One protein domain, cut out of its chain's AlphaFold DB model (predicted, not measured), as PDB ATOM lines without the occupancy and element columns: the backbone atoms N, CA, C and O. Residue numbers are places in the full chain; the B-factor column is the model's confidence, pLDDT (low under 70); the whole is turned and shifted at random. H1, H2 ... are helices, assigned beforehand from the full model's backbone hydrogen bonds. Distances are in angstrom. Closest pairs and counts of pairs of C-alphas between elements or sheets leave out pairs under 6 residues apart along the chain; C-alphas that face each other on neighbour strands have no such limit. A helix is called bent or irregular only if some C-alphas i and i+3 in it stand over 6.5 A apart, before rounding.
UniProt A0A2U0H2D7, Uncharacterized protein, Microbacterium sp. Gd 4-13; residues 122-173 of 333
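This is residues 122 to 173 of the 333 residues of an uncharacterized protein of Microbacterium sp. Gd 4-13 (UniProt A0A2U0H2D7). Three helices follow one another end to end in a wide, open U: H1 is one arm, H2 is the base and the longer H3 is the other arm, with a sharp corner at each of the two links. The space between the arms H1 and H3 is empty, and the helices meet near their ends without forming a bundle or a core. The printed part has 52 residues with three named helices, H1, H2 and H3 in that order along the chain, and no named strand; the class is all helix. The whole is extended, with a radius of gyration of the C-alphas of 16.7 A, and flat, with spans of 43 by 30 by 13 A.

H1, residues 123 to 136, and H2, residues 138 to 151, are joined by a tight link of one residue, Asn 137. They are close but not clearly touching: their closest C-alphas, those of Gln 134 and Leu 141, are 7.8 A apart. Their lines stand about perpendicular, only just, at 72 degrees. H3, residues 153 to 173, follows H2 after another tight link of one residue, Asn 152. H2 and H3 are also close but not clearly touching, and their closest C-alphas, those of Arg 149 and Tyr 156, are 6.1 A apart. Their lines stand about perpendicular, at 84 degrees. H1 and H3 are apart. In H1, H2 and H3 every backbone O i to N i+4 pair is within hydrogen-bond range.

H1 begins at C-alpha 123, at (-32.006, 10.480, 30.801), and measures 20.1 A from first to last C-alpha, Pro 123 to Gln 136. H2 runs from Arg 138, whose C-alpha is at (-29.606, 30.102, 40.171), to Gln 151, a length of 19.8 A. H3, the longest helix with 21 residues, runs 30.2 A from Pro 153 to Leu 173, where its last C-alpha is at (-61.563, 33.090, 20.402). None of the helices is bent or irregular.

The two C-alphas farthest apart are those of Asn 122 and Arg 172, at 44.3 A, and the first and last printed C-alphas, those of Asn 122 and Leu 173, are 42.4 A apart. Residues 122 to 147 stand free, as do residues 150 to 155 and residues 158 to 173. The printed part has no cut, and neither link is long. The mean pLDDT of the printed part is 93.7, and no printed residue is under 70.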
ATOM      1  N   ASN A 122     -29.040   7.451  29.706       92.38
ATOM      2  CA  ASN A 122     -29.101   7.950  31.085       92.38
ATOM      3  C   ASN A 122     -29.902   9.264  31.185       92.38
ATOM      4  O   ASN A 122     -29.348  10.299  31.594       92.38
ATOM      5  N   PRO A 123     -31.199   9.262  30.828       90.19
ATOM      6  CA  PRO A 123     -32.006  10.480  30.801       90.19
ATOM      7  C   PRO A 123     -32.177  11.080  32.202       90.19
ATOM      8  O   PRO A 123     -32.007  12.285  32.381       90.19
ATOM      9  N   GLU A 124     -32.417  10.241  33.212       92.75
ATOM     10  CA  GLU A 124     -32.629  10.673  34.599       92.75
ATOM     11  C   GLU A 124     -31.374  11.296  35.210       92.75
ATOM     12  O   GLU A 124     -31.434  12.388  35.773       92.75
ATOM     13  N   ARG A 125     -30.204  10.662  35.029       92.75
ATOM     14  CA  ARG A 125     -28.925  11.208  35.520       92.75
ATOM     15  C   ARG A 125     -28.592  12.540  34.857       92.75
ATOM     16  O   ARG A 125     -28.130  13.459  35.528       92.75
ATOM     17  N   THR A 126     -28.856  12.660  33.556       92.44
ATOM     18  CA  THR A 126     -28.653  13.914  32.819       92.44
ATOM     19  C   THR A 126     -29.579  15.012  33.343       92.44
ATOM     20  O   THR A 126     -29.127  16.132  33.579       92.44
ATOM     21  N   ALA A 127     -30.860  14.700  33.557       92.19
ATOM     22  CA  ALA A 127     -31.831  15.649  34.088       92.19
ATOM     23  C   ALA A 127     -31.477  16.084  35.519       92.19
ATOM     24  O   ALA A 127     -31.465  17.280  35.802       92.19
ATOM     25  N   ALA A 128     -31.108  15.144  36.393       94.75
ATOM     26  CA  ALA A 128     -30.696  15.434  37.763       94.75
ATOM     27  C   ALA A 128     -29.426  16.298  37.811       94.75
ATOM     28  O   ALA A 128     -29.362  17.264  38.570       94.75
ATOM     29  N   ALA A 129     -28.430  16.009  36.968       94.12
ATOM     30  CA  ALA A 129     -27.230  16.836  36.854       94.12
ATOM     31  C   ALA A 129     -27.559  18.256  36.362       94.12
ATOM     32  O   ALA A 129     -27.064  19.232  36.926       94.12
ATOM     33  N   ALA A 130     -28.437  18.384  35.360       93.38
ATOM     34  CA  ALA A 130     -28.889  19.681  34.865       93.38
ATOM     35  C   ALA A 130     -29.645  20.478  35.941       93.38
ATOM     36  O   ALA A 130     -29.402  21.672  36.097       93.38
ATOM     37  N   GLN A 131     -30.511  19.823  36.718       94.19
ATOM     38  CA  GLN A 131     -31.223  20.453  37.832       94.19
ATOM     39  C   GLN A 131     -30.267  20.911  38.936       94.19
ATOM     40  O   GLN A 131     -30.356  22.056  39.370       94.19
ATOM     41  N   ARG A 132     -29.317  20.063  39.355       95.69
ATOM     42  CA  ARG A 132     -28.297  20.427  40.355       95.69
ATOM     43  C   ARG A 132     -27.484  21.635  39.903       95.69
ATOM     44  O   ARG A 132     -27.306  22.573  40.672       95.69
ATOM     45  N   TRP A 133     -27.061  21.647  38.639       95.38
ATOM     46  CA  TRP A 133     -26.345  22.782  38.068       95.38
ATOM     47  C   TRP A 133     -27.201  24.056  38.074       95.38
ATOM     48  O   TRP A 133     -26.720  25.106  38.493       95.38
ATOM     49  N   GLN A 134     -28.475  23.977  37.679       94.19
ATOM     50  CA  GLN A 134     -29.387  25.129  37.712       94.19
ATOM     51  C   GLN A 134     -29.626  25.657  39.129       94.19
ATOM     52  O   GLN A 134     -29.712  26.866  39.310       94.19
ATOM     53  N   GLN A 135     -29.723  24.774  40.126       94.56
ATOM     54  CA  GLN A 135     -29.896  25.167  41.527       94.56
ATOM     55  C   GLN A 135     -28.648  25.872  42.063       94.56
ATOM     56  O   GLN A 135     -28.762  26.958  42.622       94.56
ATOM     57  N   GLN A 136     -27.462  25.307  41.823       95.31
ATOM     58  CA  GLN A 136     -26.188  25.899  42.248       95.31
ATOM     59  C   GLN A 136     -25.889  27.235  41.555       95.31
ATOM     60  O   GLN A 136     -25.246  28.100  42.135       95.31
ATOM     61  N   ASN A 137     -26.362  27.419  40.319       94.75
ATOM     62  CA  ASN A 137     -26.101  28.615  39.514       94.75
ATOM     63  C   ASN A 137     -27.341  29.512  39.370       94.75
ATOM     64  O   ASN A 137     -27.416  30.323  38.448       94.75
ATOM     65  N   ARG A 138     -28.330  29.376  40.261       94.56
ATOM     66  CA  ARG A 138     -29.606  30.102  40.171       94.56
ATOM     67  C   ARG A 138     -29.415  31.618  40.147       94.56
ATOM     68  O   ARG A 138     -30.047  32.303  39.336       94.56
ATOM     69  N   ASP A 139     -28.533  32.129  40.996       93.88
ATOM     70  CA  ASP A 139     -28.285  33.567  41.104       93.88
ATOM     71  C   ASP A 139     -27.556  34.096  39.869       93.88
ATOM     72  O   ASP A 139     -27.958  35.114  39.311       93.88
ATOM     73  N   GLN A 140     -26.581  33.340  39.351       94.38
ATOM     74  CA  GLN A 140     -25.891  33.666  38.099       94.38
ATOM     75  C   GLN A 140     -26.852  33.664  36.903       94.38
ATOM     76  O   GLN A 140     -26.813  34.572  36.077       94.38
ATOM     77  N   LEU A 141     -27.762  32.687  36.821       93.19
ATOM     78  CA  LEU A 141     -28.789  32.636  35.777       93.19
ATOM     79  C   LEU A 141     -29.755  33.820  35.873       93.19
ATOM     80  O   LEU A 141     -30.168  34.366  34.852       93.19
ATOM     81  N   THR A 142     -30.115  34.222  37.091       94.50
ATOM     82  CA  THR A 142     -31.010  35.361  37.325       94.50
ATOM     83  C   THR A 142     -30.330  36.678  36.963       94.50
ATOM     84  O   THR A 142     -30.936  37.498  36.268       94.50
ATOM     85  N   ALA A 143     -29.071  36.861  37.369       95.06
ATOM     86  CA  ALA A 143     -28.250  38.007  36.991       95.06
ATOM     87  C   ALA A 143     -28.095  38.087  35.467       95.06
ATOM     88  O   ALA A 143     -28.482  39.085  34.870       95.06
ATOM     89  N   TYR A 144     -27.709  36.984  34.820       94.81
ATOM     90  CA  TYR A 144     -27.613  36.900  33.363       94.81
ATOM     91  C   TYR A 144     -28.928  37.268  32.661       94.81
ATOM     92  O   TYR A 144     -28.930  37.991  31.668       94.81
ATOM     93  N   GLN A 145     -30.074  36.801  33.167       92.56
ATOM     94  CA  GLN A 145     -31.372  37.174  32.599       92.56
ATOM     95  C   GLN A 145     -31.694  38.658  32.791       92.56
ATOM     96  O   GLN A 145     -32.313  39.252  31.906       92.56
ATOM     97  N   ARG A 146     -31.323  39.251  33.930       94.69
ATOM     98  CA  ARG A 146     -31.487  40.689  34.181       94.69
ATOM     99  C   ARG A 146     -30.619  41.494  33.215       94.69
ATOM    100  O   ARG A 146     -31.152  42.384  32.557       94.69
ATOM    101  N   ASP A 147     -29.358  41.111  33.058       94.94
ATOM    102  CA  ASP A 147     -28.403  41.759  32.155       94.94
ATOM    103  C   ASP A 147     -28.829  41.624  30.693       94.94
ATOM    104  O   ASP A 147     -28.811  42.581  29.927       94.94
ATOM    105  N   TYR A 148     -29.318  40.449  30.294       92.75
ATOM    106  CA  TYR A 148     -29.832  40.249  28.945       92.75
ATOM    107  C   TYR A 148     -31.030  41.163  28.646       92.75
ATOM    108  O   TYR A 148     -31.122  41.719  27.549       92.75
ATOM    109  N   ARG A 149     -31.947  41.339  29.612       93.06
ATOM    110  CA  ARG A 149     -33.108  42.238  29.477       93.06
ATOM    111  C   ARG A 149     -32.691  43.707  29.428       93.06
ATOM    112  O   ARG A 149     -33.283  44.447  28.649       93.06
ATOM    113  N   SER A 150     -31.703  44.118  30.225       92.94
ATOM    114  CA  SER A 150     -31.210  45.502  30.229       92.94
ATOM    115  C   SER A 150     -30.426  45.839  28.959       92.94
ATOM    116  O   SER A 150     -30.588  46.932  28.427       92.94
ATOM    117  N   GLN A 151     -29.651  44.894  28.422       95.69
ATOM    118  CA  GLN A 151     -28.914  45.062  27.166       95.69
ATOM    119  C   GLN A 151     -29.819  45.010  25.927       95.69
ATOM    120  O   GLN A 151     -29.521  45.645  24.920       95.69
ATOM    121  N   ASN A 152     -30.931  44.263  25.978       93.62
ATOM    122  CA  ASN A 152     -31.823  44.049  24.831       93.62
ATOM    123  C   ASN A 152     -33.292  44.428  25.129       93.62
ATOM    124  O   ASN A 152     -34.194  43.598  24.934       93.62
ATOM    125  N   PRO A 153     -33.579  45.676  25.548       93.94
ATOM    126  CA  PRO A 153     -34.914  46.072  25.995       93.94
ATOM    127  C   PRO A 153     -35.955  45.972  24.873       93.94
ATOM    128  O   PRO A 153     -37.055  45.473  25.090       93.94
ATOM    129  N   ALA A 154     -35.593  46.334  23.637       94.94
ATOM    130  CA  ALA A 154     -36.502  46.268  22.491       94.94
ATOM    131  C   ALA A 154     -36.941  44.828  22.149       94.94
ATOM    132  O   ALA A 154     -38.104  44.582  21.821       94.94
ATOM    133  N   VAL A 155     -36.027  43.854  22.242       93.56
ATOM    134  CA  VAL A 155     -36.334  42.433  21.992       93.56
ATOM    135  C   VAL A 155     -37.237  41.884  23.094       93.56
ATOM    136  O   VAL A 155     -38.195  41.148  22.821       93.56
ATOM    137  N   TYR A 156     -36.954  42.262  24.341       93.62
ATOM    138  CA  TYR A 156     -37.768  41.882  25.484       93.62
ATOM    139  C   TYR A 156     -39.188  42.460  25.385       93.62
ATOM    140  O   TYR A 156     -40.156  41.700  25.460       93.62
ATOM    141  N   GLU A 157     -39.330  43.754  25.088       93.88
ATOM    142  CA  GLU A 157     -40.634  44.398  24.886       93.88
ATOM    143  C   GLU A 157     -41.417  43.780  23.727       93.88
ATOM    144  O   GLU A 157     -42.608  43.496  23.863       93.88
ATOM    145  N   ARG A 158     -40.758  43.457  22.608       95.50
ATOM    146  CA  ARG A 158     -41.404  42.741  21.497       95.50
ATOM    147  C   ARG A 158     -41.950  41.381  21.934       95.50
ATOM    148  O   ARG A 158     -43.047  40.990  21.531       95.50
ATOM    149  N   THR A 159     -41.200  40.665  22.768       93.50
ATOM    150  CA  THR A 159     -41.620  39.371  23.318       93.50
ATOM    151  C   THR A 159     -42.830  39.540  24.239       93.50
ATOM    152  O   THR A 159     -43.811  38.803  24.116       93.50
ATOM    153  N   LEU A 160     -42.812  40.549  25.118       95.06
ATOM    154  CA  LEU A 160     -43.948  40.879  25.980       95.06
ATOM    155  C   LEU A 160     -45.185  41.284  25.171       95.06
ATOM    156  O   LEU A 160     -46.275  40.784  25.451       95.06
ATOM    157  N   ALA A 161     -45.032  42.126  24.149       95.31
ATOM    158  CA  ALA A 161     -46.114  42.534  23.258       95.31
ATOM    159  C   ALA A 161     -46.744  41.324  22.551       95.31
ATOM    160  O   ALA A 161     -47.957  41.134  22.637       95.31
ATOM    161  N   SER A 162     -45.923  40.437  21.979       94.44
ATOM    162  CA  SER A 162     -46.387  39.188  21.363       94.44
ATOM    163  C   SER A 162     -47.157  38.305  22.353       94.44
ATOM    164  O   SER A 162     -48.189  37.727  22.007       94.44
ATOM    165  N   ASN A 163     -46.695  38.209  23.604       94.50
ATOM    166  CA  ASN A 163     -47.390  37.455  24.648       94.50
ATOM    167  C   ASN A 163     -48.739  38.094  25.021       94.50
ATOM    168  O   ASN A 163     -49.731  37.381  25.203       94.50
ATOM    169  N   ARG A 164     -48.807  39.431  25.107       97.06
ATOM    170  CA  ARG A 164     -50.062  40.169  25.331       97.06
ATOM    171  C   ARG A 164     -51.039  39.941  24.172       97.06
ATOM    172  O   ARG A 164     -52.207  39.650  24.425       97.06
ATOM    173  N   ASP A 165     -50.571  39.996  22.927       93.94
ATOM    174  CA  ASP A 165     -51.383  39.734  21.731       93.94
ATOM    175  C   ASP A 165     -51.910  38.304  21.670       93.94
ATOM    176  O   ASP A 165     -53.095  38.095  21.397       93.94
ATOM    177  N   ALA A 166     -51.068  37.318  21.984       90.19
ATOM    178  CA  ALA A 166     -51.483  35.922  22.053       90.19
ATOM    179  C   ALA A 166     -52.621  35.730  23.067       90.19
ATOM    180  O   ALA A 166     -53.634  35.108  22.744       90.19
ATOM    181  N   ARG A 167     -52.508  36.338  24.257       92.25
ATOM    182  CA  ARG A 167     -53.563  36.313  25.284       92.25
ATOM    183  C   ARG A 167     -54.834  37.033  24.833       92.25
ATOM    184  O   ARG A 167     -55.928  36.525  25.059       92.25
ATOM    185  N   ARG A 168     -54.717  38.197  24.180       93.81
ATOM    186  CA  ARG A 168     -55.872  38.922  23.616       93.81
ATOM    187  C   ARG A 168     -56.620  38.070  22.595       93.81
ATOM    188  O   ARG A 168     -57.844  37.989  22.647       93.81
ATOM    189  N   ARG A 169     -55.888  37.426  21.685       90.81
ATOM    190  CA  ARG A 169     -56.460  36.526  20.681       90.81
ATOM    191  C   ARG A 169     -57.188  35.356  21.330       90.81
ATOM    192  O   ARG A 169     -58.302  35.060  20.923       90.81
ATOM    193  N   ASP A 170     -56.578  34.720  22.324       90.00
ATOM    194  CA  ASP A 170     -57.175  33.573  23.009       90.00
ATOM    195  C   ASP A 170     -58.496  33.943  23.704       90.00
ATOM    196  O   ASP A 170     -59.508  33.274  23.509       90.00
ATOM    197  N   ARG A 171     -58.538  35.097  24.388       93.06
ATOM    198  CA  ARG A 171     -59.781  35.638  24.969       93.06
ATOM    199  C   ARG A 171     -60.857  35.896  23.914       93.06
ATOM    200  O   ARG A 171     -62.011  35.554  24.143       93.06
ATOM    201  N   ARG A 172     -60.492  36.478  22.763       93.38
ATOM    202  CA  ARG A 172     -61.432  36.719  21.651       93.38
ATOM    203  C   ARG A 172     -61.978  35.416  21.073       93.38
ATOM    204  O   ARG A 172     -63.173  35.331  20.832       93.38
ATOM    205  N   LEU A 173     -61.125  34.408  20.871       91.94
ATOM    206  CA  LEU A 173     -61.563  33.090  20.402       91.94
ATOM    207  C   LEU A 173     -62.552  32.469  21.389       91.94
ATOM    208  O   LEU A 173     -63.630  32.057  20.976       91.94
TER     209      LEU A 173